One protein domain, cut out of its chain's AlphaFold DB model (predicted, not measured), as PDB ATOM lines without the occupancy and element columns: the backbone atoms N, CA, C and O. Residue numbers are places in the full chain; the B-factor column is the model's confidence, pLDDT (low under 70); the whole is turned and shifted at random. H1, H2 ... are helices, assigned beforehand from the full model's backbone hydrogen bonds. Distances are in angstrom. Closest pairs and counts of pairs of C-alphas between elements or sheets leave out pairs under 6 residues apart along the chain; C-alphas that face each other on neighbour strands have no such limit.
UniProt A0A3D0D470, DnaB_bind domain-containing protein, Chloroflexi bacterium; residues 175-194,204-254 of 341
ATOM      1  N   VAL A 175     -18.703 -31.106  36.953       77.31
ATOM      2  CA  VAL A 175     -19.993 -30.439  37.086       77.31
ATOM      3  C   VAL A 175     -21.151 -31.367  36.695       77.31
ATOM      4  O   VAL A 175     -20.953 -32.456  36.144       77.31
ATOM      5  N   GLY A 176     -22.380 -30.943  37.002       82.00
ATOM      6  CA  GLY A 176     -23.604 -31.650  36.628       82.00
ATOM      7  C   GLY A 176     -23.802 -31.753  35.111       82.00
ATOM      8  O   GLY A 176     -23.066 -31.178  34.313       82.00
ATOM      9  N   ALA A 177     -24.801 -32.532  34.685       86.44
ATOM     10  CA  ALA A 177     -25.039 -32.781  33.259       86.44
ATOM     11  C   ALA A 177     -25.426 -31.514  32.474       86.44
ATOM     12  O   ALA A 177     -25.062 -31.407  31.307       86.44
ATOM     13  N   GLU A 178     -26.134 -30.576  33.109       91.38
ATOM     14  CA  GLU A 178     -26.514 -29.294  32.507       91.38
ATOM     15  C   GLU A 178     -25.300 -28.388  32.318       91.38
ATOM     16  O   GLU A 178     -25.041 -27.925  31.212       91.38
ATOM     17  N   GLU A 179     -24.515 -28.183  33.373       91.44
ATOM     18  CA  GLU A 179     -23.303 -27.370  33.324       91.44
ATOM     19  C   GLU A 179     -22.282 -27.951  32.348       91.44
ATOM     20  O   GLU A 179     -21.631 -27.210  31.618       91.44
ATOM     21  N   TRP A 180     -22.177 -29.282  32.293       90.81
ATOM     22  CA  TRP A 180     -21.317 -29.965  31.334       90.81
ATOM     23  C   TRP A 180     -21.797 -29.750  29.898       90.81
ATOM     24  O   TRP A 180     -20.991 -29.469  29.017       90.81
ATOM     25  N   LEU A 181     -23.109 -29.834  29.651       91.75
ATOM     26  CA  LEU A 181     -23.669 -29.552  28.332       91.75
ATOM     27  C   LEU A 181     -23.425 -28.092  27.927       91.75
ATOM     28  O   LEU A 181     -22.983 -27.853  26.806       91.75
ATOM     29  N   LEU A 182     -23.645 -27.130  28.832       91.81
ATOM     30  CA  LEU A 182     -23.326 -25.718  28.588       91.81
ATOM     31  C   LEU A 182     -21.850 -25.541  28.253       91.81
ATOM     32  O   LEU A 182     -21.537 -24.917  27.245       91.81
ATOM     33  N   PHE A 183     -20.954 -26.132  29.041       90.38
ATOM     34  CA  PHE A 183     -19.517 -26.078  28.794       90.38
ATOM     35  C   PHE A 183     -19.158 -26.584  27.388       90.38
ATOM     36  O   PHE A 183     -18.463 -25.891  26.645       90.38
ATOM     37  N   LEU A 184     -19.682 -27.744  26.973       89.25
ATOM     38  CA  LEU A 184     -19.430 -28.290  25.635       89.25
ATOM     39  C   LEU A 184     -19.934 -27.369  24.515       89.25
ATOM     40  O   LEU A 184     -19.253 -27.232  23.495       89.25
ATOM     41  N   LEU A 185     -21.100 -26.744  24.702       89.25
ATOM     42  CA  LEU A 185     -21.702 -25.817  23.739       89.25
ATOM     43  C   LEU A 185     -20.948 -24.486  23.660       89.25
ATOM     44  O   LEU A 185     -20.775 -23.958  22.566       89.25
ATOM     45  N   ILE A 186     -20.464 -23.974  24.792       87.06
ATOM     46  CA  ILE A 186     -19.648 -22.756  24.860       87.06
ATOM     47  C   ILE A 186     -18.315 -22.973  24.140       87.06
ATOM     48  O   ILE A 186     -17.923 -22.162  23.307       87.06
ATOM     49  N   GLN A 187     -17.652 -24.104  24.401       84.69
ATOM     50  CA  GLN A 187     -16.380 -24.441  23.757       84.69
ATOM     51  C   GLN A 187     -16.539 -24.761  22.264       84.69
ATOM     52  O   GLN A 187     -15.586 -24.630  21.498       84.69
ATOM     53  N   ASN A 188     -17.730 -25.195  21.837       85.88
ATOM     54  CA  ASN A 188     -18.011 -25.578  20.455       85.88
ATOM     55  C   ASN A 188     -19.355 -24.993  19.982       85.88
ATOM     56  O   ASN A 188     -20.323 -25.745  19.809       85.88
ATOM     57  N   PRO A 189     -19.430 -23.678  19.688       84.94
ATOM     58  CA  PRO A 189     -20.691 -23.015  19.337       84.94
ATOM     59  C   PRO A 189     -21.396 -23.616  18.113       84.94
ATOM     60  O   PRO A 189     -22.620 -23.586  18.011       84.94
ATOM     61  N   ALA A 190     -20.644 -24.239  17.199       83.50
ATOM     62  CA  ALA A 190     -21.192 -24.931  16.032       83.50
ATOM     63  C   ALA A 190     -22.120 -26.115  16.385       83.50
ATOM     64  O   ALA A 190     -22.928 -26.532  15.555       83.50
ATOM     65  N   LEU A 191     -22.028 -26.662  17.604       86.75
ATOM     66  CA  LEU A 191     -22.890 -27.753  18.070       86.75
ATOM     67  C   LEU A 191     -24.268 -27.269  18.538       86.75
ATOM     68  O   LEU A 191     -25.183 -28.087  18.648       86.75
ATOM     69  N   LEU A 192     -24.437 -25.967  18.789       87.38
ATOM     70  CA  LEU A 192     -25.660 -25.411  19.364       87.38
ATOM     71  C   LEU A 192     -26.880 -25.668  18.482       87.38
ATOM     72  O   LEU A 192     -27.865 -26.249  18.938       87.38
ATOM     73  N   GLN A 193     -26.782 -25.330  17.194       85.25
ATOM     74  CA  GLN A 193     -27.887 -25.553  16.265       85.25
ATOM     75  C   GLN A 193     -28.243 -27.039  16.169       85.25
ATOM     76  O   GLN A 193     -29.414 -27.407  16.162       85.25
ATOM     77  N   ARG A 194     -27.236 -27.916  16.198       88.12
ATOM     78  CA  ARG A 194     -27.450 -29.361  16.143       88.12
ATOM     79  C   ARG A 194     -28.215 -29.884  17.358       88.12
ATOM     80  O   ARG A 194     -29.111 -30.705  17.181       88.12
ATOM     81  N   ASP A 204     -36.215 -27.897  28.971       92.38
ATOM     82  CA  ASP A 204     -35.486 -29.101  29.385       92.38
ATOM     83  C   ASP A 204     -34.537 -28.825  30.575       92.38
ATOM     84  O   ASP A 204     -34.150 -29.743  31.304       92.38
ATOM     85  N   TRP A 205     -34.179 -27.560  30.804       95.00
ATOM     86  CA  TRP A 205     -33.237 -27.132  31.835       95.00
ATOM     87  C   TRP A 205     -33.935 -26.957  33.190       95.00
ATOM     88  O   TRP A 205     -34.890 -26.193  33.328       95.00
ATOM     89  N   GLN A 206     -33.443 -27.658  34.211       89.88
ATOM     90  CA  GLN A 206     -33.997 -27.672  35.566       89.88
ATOM     91  C   GLN A 206     -33.533 -26.477  36.393       89.88
ATOM     92  O   GLN A 206     -34.299 -25.943  37.196       89.88
ATOM     93  N   GLN A 207     -32.277 -26.058  36.223       91.06
ATOM     94  CA  GLN A 207     -31.763 -24.876  36.902       91.06
ATOM     95  C   GLN A 207     -32.085 -23.621  36.094       91.06
ATOM     96  O   GLN A 207     -31.695 -23.502  34.931       91.06
ATOM     97  N   THR A 208     -32.743 -22.653  36.735       93.06
ATOM     98  CA  THR A 208     -33.129 -21.383  36.105       93.06
ATOM     99  C   THR A 208     -31.932 -20.686  35.463       93.06
ATOM    100  O   THR A 208     -32.013 -20.296  34.308       93.06
ATOM    101  N   GLN A 209     -30.794 -20.586  36.158       92.44
ATOM    102  CA  GLN A 209     -29.602 -19.920  35.625       92.44
ATOM    103  C   GLN A 209     -29.070 -20.611  34.361       92.44
ATOM    104  O   GLN A 209     -28.687 -19.938  33.408       92.44
ATOM    105  N   ASN A 210     -29.081 -21.948  34.328       93.94
ATOM    106  CA  ASN A 210     -28.611 -22.715  33.175       93.94
ATOM    107  C   ASN A 210     -29.546 -22.544  31.971       93.94
ATOM    108  O   ASN A 210     -29.074 -22.422  30.842       93.94
ATOM    109  N   ARG A 211     -30.863 -22.470  32.214       94.94
ATOM    110  CA  ARG A 211     -31.859 -22.155  31.184       94.94
ATOM    111  C   ARG A 211     -31.614 -20.784  30.560       94.94
ATOM    112  O   ARG A 211     -31.524 -20.683  29.343       94.94
ATOM    113  N   GLU A 212     -31.480 -19.749  31.388       92.56
ATOM    114  CA  GLU A 212     -31.252 -18.375  30.917       92.56
ATOM    115  C   GLU A 212     -29.929 -18.263  30.139       92.56
ATOM    116  O   GLU A 212     -29.870 -17.611  29.097       92.56
ATOM    117  N   LEU A 213     -28.874 -18.953  30.596       90.94
ATOM    118  CA  LEU A 213     -27.605 -19.047  29.868       90.94
ATOM    119  C   LEU A 213     -27.770 -19.739  28.511       90.94
ATOM    120  O   LEU A 213     -27.249 -19.251  27.511       90.94
ATOM    121  N   PHE A 214     -28.510 -20.847  28.445       92.38
ATOM    122  CA  PHE A 214     -28.795 -21.533  27.184       92.38
ATOM    123  C   PHE A 214     -29.601 -20.661  26.211       92.38
ATOM    124  O   PHE A 214     -29.313 -20.642  25.012       92.38
ATOM    125  N   GLU A 215     -30.589 -19.914  26.702       91.19
ATOM    126  CA  GLU A 215     -31.346 -18.965  25.882       91.19
ATOM    127  C   GLU A 215     -30.471 -17.815  25.382       91.19
ATOM    128  O   GLU A 215     -30.582 -17.418  24.221       91.19
ATOM    129  N   ALA A 216     -29.577 -17.301  26.228       88.75
ATOM    130  CA  ALA A 216     -28.602 -16.297  25.826       88.75
ATOM    131  C   ALA A 216     -27.659 -16.838  24.744       88.75
ATOM    132  O   ALA A 216     -27.497 -16.194  23.712       88.75
ATOM    133  N   LEU A 217     -27.123 -18.050  24.904       87.06
ATOM    134  CA  LEU A 217     -26.313 -18.713  23.875       87.06
ATOM    135  C   LEU A 217     -27.088 -18.877  22.558       87.06
ATOM    136  O   LEU A 217     -26.573 -18.571  21.484       87.06
ATOM    137  N   SER A 218     -28.349 -19.305  22.641       86.12
ATOM    138  CA  SER A 218     -29.219 -19.529  21.476       86.12
ATOM    139  C   SER A 218     -29.547 -18.246  20.709       86.12
ATOM    140  O   SER A 218     -29.771 -18.302  19.502       86.12
ATOM    141  N   ARG A 219     -29.563 -17.089  21.380       83.44
ATOM    142  CA  ARG A 219     -29.772 -15.781  20.736       83.44
ATOM    143  C   ARG A 219     -28.545 -15.296  19.965       83.44
ATOM    144  O   ARG A 219     -28.713 -14.710  18.898       83.44
ATOM    145  N   HIS A 220     -27.342 -15.540  20.482       73.88
ATOM    146  CA  HIS A 220     -26.112 -14.946  19.946       73.88
ATOM    147  C   HIS A 220     -25.356 -15.819  18.946       73.88
ATOM    148  O   HIS A 220     -24.522 -15.303  18.208       73.88
ATOM    149  N   ALA A 221     -25.653 -17.116  18.862       65.81
ATOM    150  CA  ALA A 221     -24.956 -18.024  17.957       65.81
ATOM    151  C   ALA A 221     -25.847 -18.508  16.797       65.81
ATOM    152  O   ALA A 221     -26.168 -19.697  16.747       65.81
ATOM    153  N   PRO A 222     -26.238 -17.645  15.831       54.59
ATOM    154  CA  PRO A 222     -27.001 -18.127  14.696       54.59
ATOM    155  C   PRO A 222     -26.134 -18.999  13.777       54.59
ATOM    156  O   PRO A 222     -26.527 -20.137  13.559       54.59
ATOM    157  N   HIS A 223     -24.954 -18.578  13.272       51.94
ATOM    158  CA  HIS A 223     -24.291 -19.372  12.208       51.94
ATOM    159  C   HIS A 223     -22.749 -19.429  12.132       51.94
ATOM    160  O   HIS A 223     -22.255 -20.273  11.387       51.94
ATOM    161  N   THR A 224     -21.952 -18.649  12.873       51.56
ATOM    162  CA  THR A 224     -20.474 -18.706  12.738       51.56
ATOM    163  C   THR A 224     -19.751 -18.132  13.953       51.56
ATOM    164  O   THR A 224     -19.410 -16.955  13.959       51.56
ATOM    165  N   GLY A 225     -19.467 -18.980  14.943       57.22
ATOM    166  CA  GLY A 225     -18.635 -18.611  16.088       57.22
ATOM    167  C   GLY A 225     -19.307 -17.635  17.053       57.22
ATOM    168  O   GLY A 225     -20.213 -16.888  16.698       57.22
ATOM    169  N   PHE A 226     -18.881 -17.704  18.304       65.69
ATOM    170  CA  PHE A 226     -19.375 -16.874  19.386       65.69
ATOM    171  C   PHE A 226     -18.234 -16.688  20.387       65.69
ATOM    172  O   PHE A 226     -17.572 -17.678  20.717       65.69
ATOM    173  N   ALA A 227     -17.967 -15.453  20.814       69.81
ATOM    174  CA  ALA A 227     -16.942 -15.160  21.812       69.81
ATOM    175  C   ALA A 227     -17.571 -15.156  23.210       69.81
ATOM    176  O   ALA A 227     -18.604 -14.532  23.444       69.81
ATOM    177  N   VAL A 228     -16.949 -15.861  24.153       71.25
ATOM    178  CA  VAL A 228     -17.456 -15.990  25.529       71.25
ATOM    179  C   VAL A 228     -17.492 -14.631  26.230       71.25
ATOM    180  O   VAL A 228     -18.380 -14.367  27.037       71.25
ATOM    181  N   GLU A 229     -16.547 -13.763  25.884       73.75
ATOM    182  CA  GLU A 229     -16.420 -12.403  26.389       73.75
ATOM    183  C   GLU A 229     -17.606 -11.529  25.955       73.75
ATOM    184  O   GLU A 229     -18.158 -10.810  26.781       73.75
ATOM    185  N   GLU A 230     -18.064 -11.662  24.703       78.12
ATOM    186  CA  GLU A 230     -19.254 -10.955  24.206       78.12
ATOM    187  C   GLU A 230     -20.520 -11.407  24.954       78.12
ATOM    188  O   GLU A 230     -21.352 -10.572  25.303       78.12
ATOM    189  N   LEU A 231     -20.629 -12.700  25.312       79.25
ATOM    190  CA  LEU A 231     -21.734 -13.181  26.158       79.25
ATOM    191  C   LEU A 231     -21.770 -12.481  27.500       79.25
ATOM    192  O   LEU A 231     -22.838 -12.115  27.979       79.25
ATOM    193  N   ALA A 232     -20.602 -12.418  28.141       81.31
ATOM    194  CA  ALA A 232     -20.471 -11.999  29.522       81.31
ATOM    195  C   ALA A 232     -20.885 -10.534  29.694       81.31
ATOM    196  O   ALA A 232     -21.447 -10.191  30.733       81.31
ATOM    197  N   ASP A 233     -20.667  -9.713  28.665       81.19
ATOM    198  CA  ASP A 233     -21.052  -8.303  28.636       81.19
ATOM    199  C   ASP A 233     -22.563  -8.090  28.399       81.19
ATOM    200  O   ASP A 233     -23.118  -7.071  28.815       81.19
ATOM    201  N   GLU A 234     -23.248  -9.041  27.754       81.56
ATOM    202  CA  GLU A 234     -24.672  -8.936  27.396       81.56
ATOM    203  C   GLU A 234     -25.625  -9.590  28.410       81.56
ATOM    204  O   GLU A 234     -26.827  -9.302  28.415       81.56
ATOM    205  N   ILE A 235     -25.118 -10.481  29.265       86.88
ATOM    206  CA  ILE A 235     -25.905 -11.163  30.300       86.88
ATOM    207  C   ILE A 235     -25.849 -10.436  31.649       86.88
ATOM    208  O   ILE A 235     -24.918  -9.702  31.965       86.88
ATOM    209  N   ASP A 236     -26.860 -10.670  32.489       90.19
ATOM    210  CA  ASP A 236     -26.892 -10.138  33.856       90.19
ATOM    211  C   ASP A 236     -25.675 -10.620  34.686       90.19
ATOM    212  O   ASP A 236     -25.260 -11.777  34.537       90.19
ATOM    213  N   PRO A 237     -25.130  -9.803  35.616       88.38
ATOM    214  CA  PRO A 237     -23.962 -10.168  36.423       88.38
ATOM    215  C   PRO A 237     -24.075 -11.503  37.173       88.38
ATOM    216  O   PRO A 237     -23.067 -12.176  37.392       88.38
ATOM    217  N   THR A 238     -25.282 -11.922  37.564       89.12
ATOM    218  CA  THR A 238     -25.492 -13.223  38.220       89.12
ATOM    219  C   THR A 238     -25.315 -14.399  37.255       89.12
ATOM    220  O   THR A 238     -24.759 -15.439  37.628       89.12
ATOM    221  N   LEU A 239     -25.725 -14.233  35.995       89.50
ATOM    222  CA  LEU A 239     -25.501 -15.210  34.933       89.50
ATOM    223  C   LEU A 239     -24.030 -15.224  34.517       89.50
ATOM    224  O   LEU A 239     -23.467 -16.308  34.376       89.50
ATOM    225  N   ALA A 240     -23.381 -14.059  34.427       88.38
ATOM    226  CA  ALA A 240     -21.943 -13.960  34.162       88.38
ATOM    227  C   ALA A 240     -21.111 -14.680  35.234       88.38
ATOM    228  O   ALA A 240     -20.208 -15.451  34.909       88.38
ATOM    229  N   ALA A 241     -21.466 -14.529  36.514       88.12
ATOM    230  CA  ALA A 241     -20.834 -15.279  37.599       88.12
ATOM    231  C   ALA A 241     -21.067 -16.798  37.483       88.12
ATOM    232  O   ALA A 241     -20.175 -17.593  37.780       88.12
ATOM    233  N   THR A 242     -22.253 -17.217  37.026       87.88
ATOM    234  CA  THR A 242     -22.567 -18.637  36.792       87.88
ATOM    235  C   THR A 242     -21.743 -19.207  35.638       87.88
ATOM    236  O   THR A 242     -21.158 -20.278  35.783       87.88
ATOM    237  N   LEU A 243     -21.649 -18.473  34.528       88.50
ATOM    238  CA  LEU A 243     -20.815 -18.802  33.374       88.50
ATOM    239  C   LEU A 243     -19.343 -18.947  33.780       88.50
ATOM    240  O   LEU A 243     -18.738 -19.984  33.515       88.50
ATOM    241  N   ALA A 244     -18.800 -17.959  34.496       88.25
ATOM    242  CA  ALA A 244     -17.427 -17.990  34.992       88.25
ATOM    243  C   ALA A 244     -17.176 -19.214  35.884       88.25
ATOM    244  O   ALA A 244     -16.193 -19.919  35.689       88.25
ATOM    245  N   ARG A 245     -18.104 -19.537  36.797       87.81
ATOM    246  CA  ARG A 245     -18.008 -20.729  37.651       87.81
ATOM    247  C   ARG A 245     -17.985 -22.028  36.842       87.81
ATOM    248  O   ARG A 245     -17.255 -22.942  37.214       87.81
ATOM    249  N   ILE A 246     -18.793 -22.146  35.785       86.69
ATOM    250  CA  ILE A 246     -18.809 -23.341  34.925       86.69
ATOM    251  C   ILE A 246     -17.456 -23.506  34.227       86.69
ATOM    252  O   ILE A 246     -16.915 -24.611  34.222       86.69
ATOM    253  N   LEU A 247     -16.905 -22.418  33.682       87.06
ATOM    254  CA  LEU A 247     -15.610 -22.421  32.997       87.06
ATOM    255  C   LEU A 247     -14.459 -22.747  33.956       87.06
ATOM    256  O   LEU A 247     -13.677 -23.642  33.658       87.06
ATOM    257  N   ASP A 248     -14.422 -22.102  35.124       86.94
ATOM    258  CA  ASP A 248     -13.439 -22.327  36.196       86.94
ATOM    259  C   ASP A 248     -13.487 -23.774  36.717       86.94
ATOM    260  O   ASP A 248     -12.476 -24.461  36.808       86.94
ATOM    261  N   SER A 249     -14.693 -24.312  36.934       81.75
ATOM    262  CA  SER A 249     -14.866 -25.710  37.364       81.75
ATOM    263  C   SER A 249     -14.378 -26.722  36.321       81.75
ATOM    264  O   SER A 249     -14.103 -27.869  36.664       81.75
ATOM    265  N   CYS A 250     -14.308 -26.323  35.050       78.75
ATOM    266  CA  CYS A 250     -13.818 -27.155  33.955       78.75
ATOM    267  C   CYS A 250     -12.380 -26.800  33.543       78.75
ATOM    268  O   CYS A 250     -11.853 -27.425  32.616       78.75
ATOM    269  N   GLU A 251     -11.735 -25.840  34.214       73.81
ATOM    270  CA  GLU A 251     -10.376 -25.400  33.920       73.81
ATOM    271  C   GLU A 251      -9.395 -26.571  34.105       73.81
ATOM    272  O   GLU A 251      -9.388 -27.269  35.119       73.81
ATOM    273  N   GLY A 252      -8.604 -26.854  33.067       66.00
ATOM    274  CA  GLY A 252      -7.720 -28.025  33.019       66.00
ATOM    275  C   GLY A 252      -8.331 -29.287  32.396       66.00
ATOM    276  O   GLY A 252      -7.616 -30.277  32.228       66.00
ATOM    277  N   SER A 253      -9.602 -29.261  31.979       66.69
ATOM    278  CA  SER A 253     -10.174 -30.337  31.158       66.69
ATOM    279  C   SER A 253      -9.479 -30.378  29.786       66.69
ATOM    280  O   SER A 253      -9.435 -29.353  29.099       66.69
ATOM    281  N   PRO A 254      -8.927 -31.525  29.346       62.31
ATOM    282  CA  PRO A 254      -8.262 -31.611  28.049       62.31
ATOM    283  C   PRO A 254      -9.259 -31.381  26.907       62.31
ATOM    284  O   PRO A 254     -10.419 -31.787  26.995       62.31
TER     285      PRO A 254
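What this domain is: This is residues 175 to 194 and 204 to 254 of the 341 residues of the protein "DnaB_bind domain-containing protein" of Chloroflexi bacterium (UniProt A0A3D0D470). Two helices, H1 and H3, stand side by side and run the same way, and H5, about perpendicular to both, bridges them near their first residues, meeting H3 with its residues 239 to 243 and H1 with its residues 246 to 247. H4 folds back along H5, and together they make a short helical hairpin that covers one side of the H1 and H3 pair; the small helix H2 sits past the last residue of H1, at the end away from H5. The printed part has 71 residues with five named helices, in the order H1, H2, H3, H4, H5, and no named strand; its class is all helix, with 48 residues in helices. It is compact, with a radius of gyration of the C-alphas of 11.3 A, and rounded, spanning 28 by 27 by 25 A.

How they stand to each other: H3, residues 208 to 220, and H5, residues 237 to 249, are the hubs, touching three other helices each. They touch each other through residues 209 to 213 of H3 and residues 239 to 243 of H5 alone, and their closest C-alphas, those of Gln 209 and Leu 239, are 6.3 A apart. Their lines stand at 86 degrees, about perpendicular. H3 touches H1, residues 177 to 187, at a shallow tilt of 24 degrees, and the two run the same way; the closest C-alphas, those of Glu 178 and Asn 210, are 6.9 A apart. H5 touches H1 with residues 246 to 247 alone, about perpendicular at 89 degrees, the closest C-alphas being those of Glu 179 and Ile 246 at 6.2 A. H4, residues 228 to 234, forms a helical hairpin with H5: they run opposite ways at a shallow tilt of 16 degrees and only just touch, with 3 pairs of C-alphas within 8 A, the closest being those of Ala 232 and Ala 240 at 5.2 A. H3, with residues 216 to 220 alone, also only just touches H4, again with 3 pairs; the closest C-alphas, those of Leu 217 and Leu 231, are 7.5 A apart, and the lines are about perpendicular at 78 degrees. Of the five touching pairs two are at a shallow tilt, a packing that is part aligned, part crossed. H1 and H4 are close but not clearly touching, with the C-alphas of Ile 186 and Val 228 the closest at 7.1 A. H2, residues 191 to 194, touches no helix but is near H1, where the closest C-alphas, those of Leu 185 and Leu 192, are 5.9 A apart; it is apart from H4 and H5. In H1, H3, H4 and H5 every O i to N i+4 pair is within hydrogen-bond range, while H2 is too short for such a pair.

Where its parts are: H3 runs 18.8 A from C-alpha 208 at (-33.129, -21.383, 36.105) to C-alpha 220, and H5 runs 18.0 A. H1 begins at C-alpha 177 at (-25.039, -32.781, 33.259) and is 15.3 A long. H4 measures 10.3 A and H2 measures 5.2 A. H5 ends at C-alpha 249 at (-14.866, -25.710, 37.364).

The domain as a whole: The two C-alphas farthest apart, those of Asp 236 and Pro 254, are 29.0 A apart. Residues 195 to 203 are not printed, and C-alphas 194 and 204 are 15.5 A apart across this cut, which lies in the link from H2 to H3. The links from H1 to H2 and from H4 to H5 are tight, and the link from H3 to H4 is short, with 7 residues. The mean pLDDT of the printed part is 83.1; residues 221 to 227 and 252 to 254 are under 70.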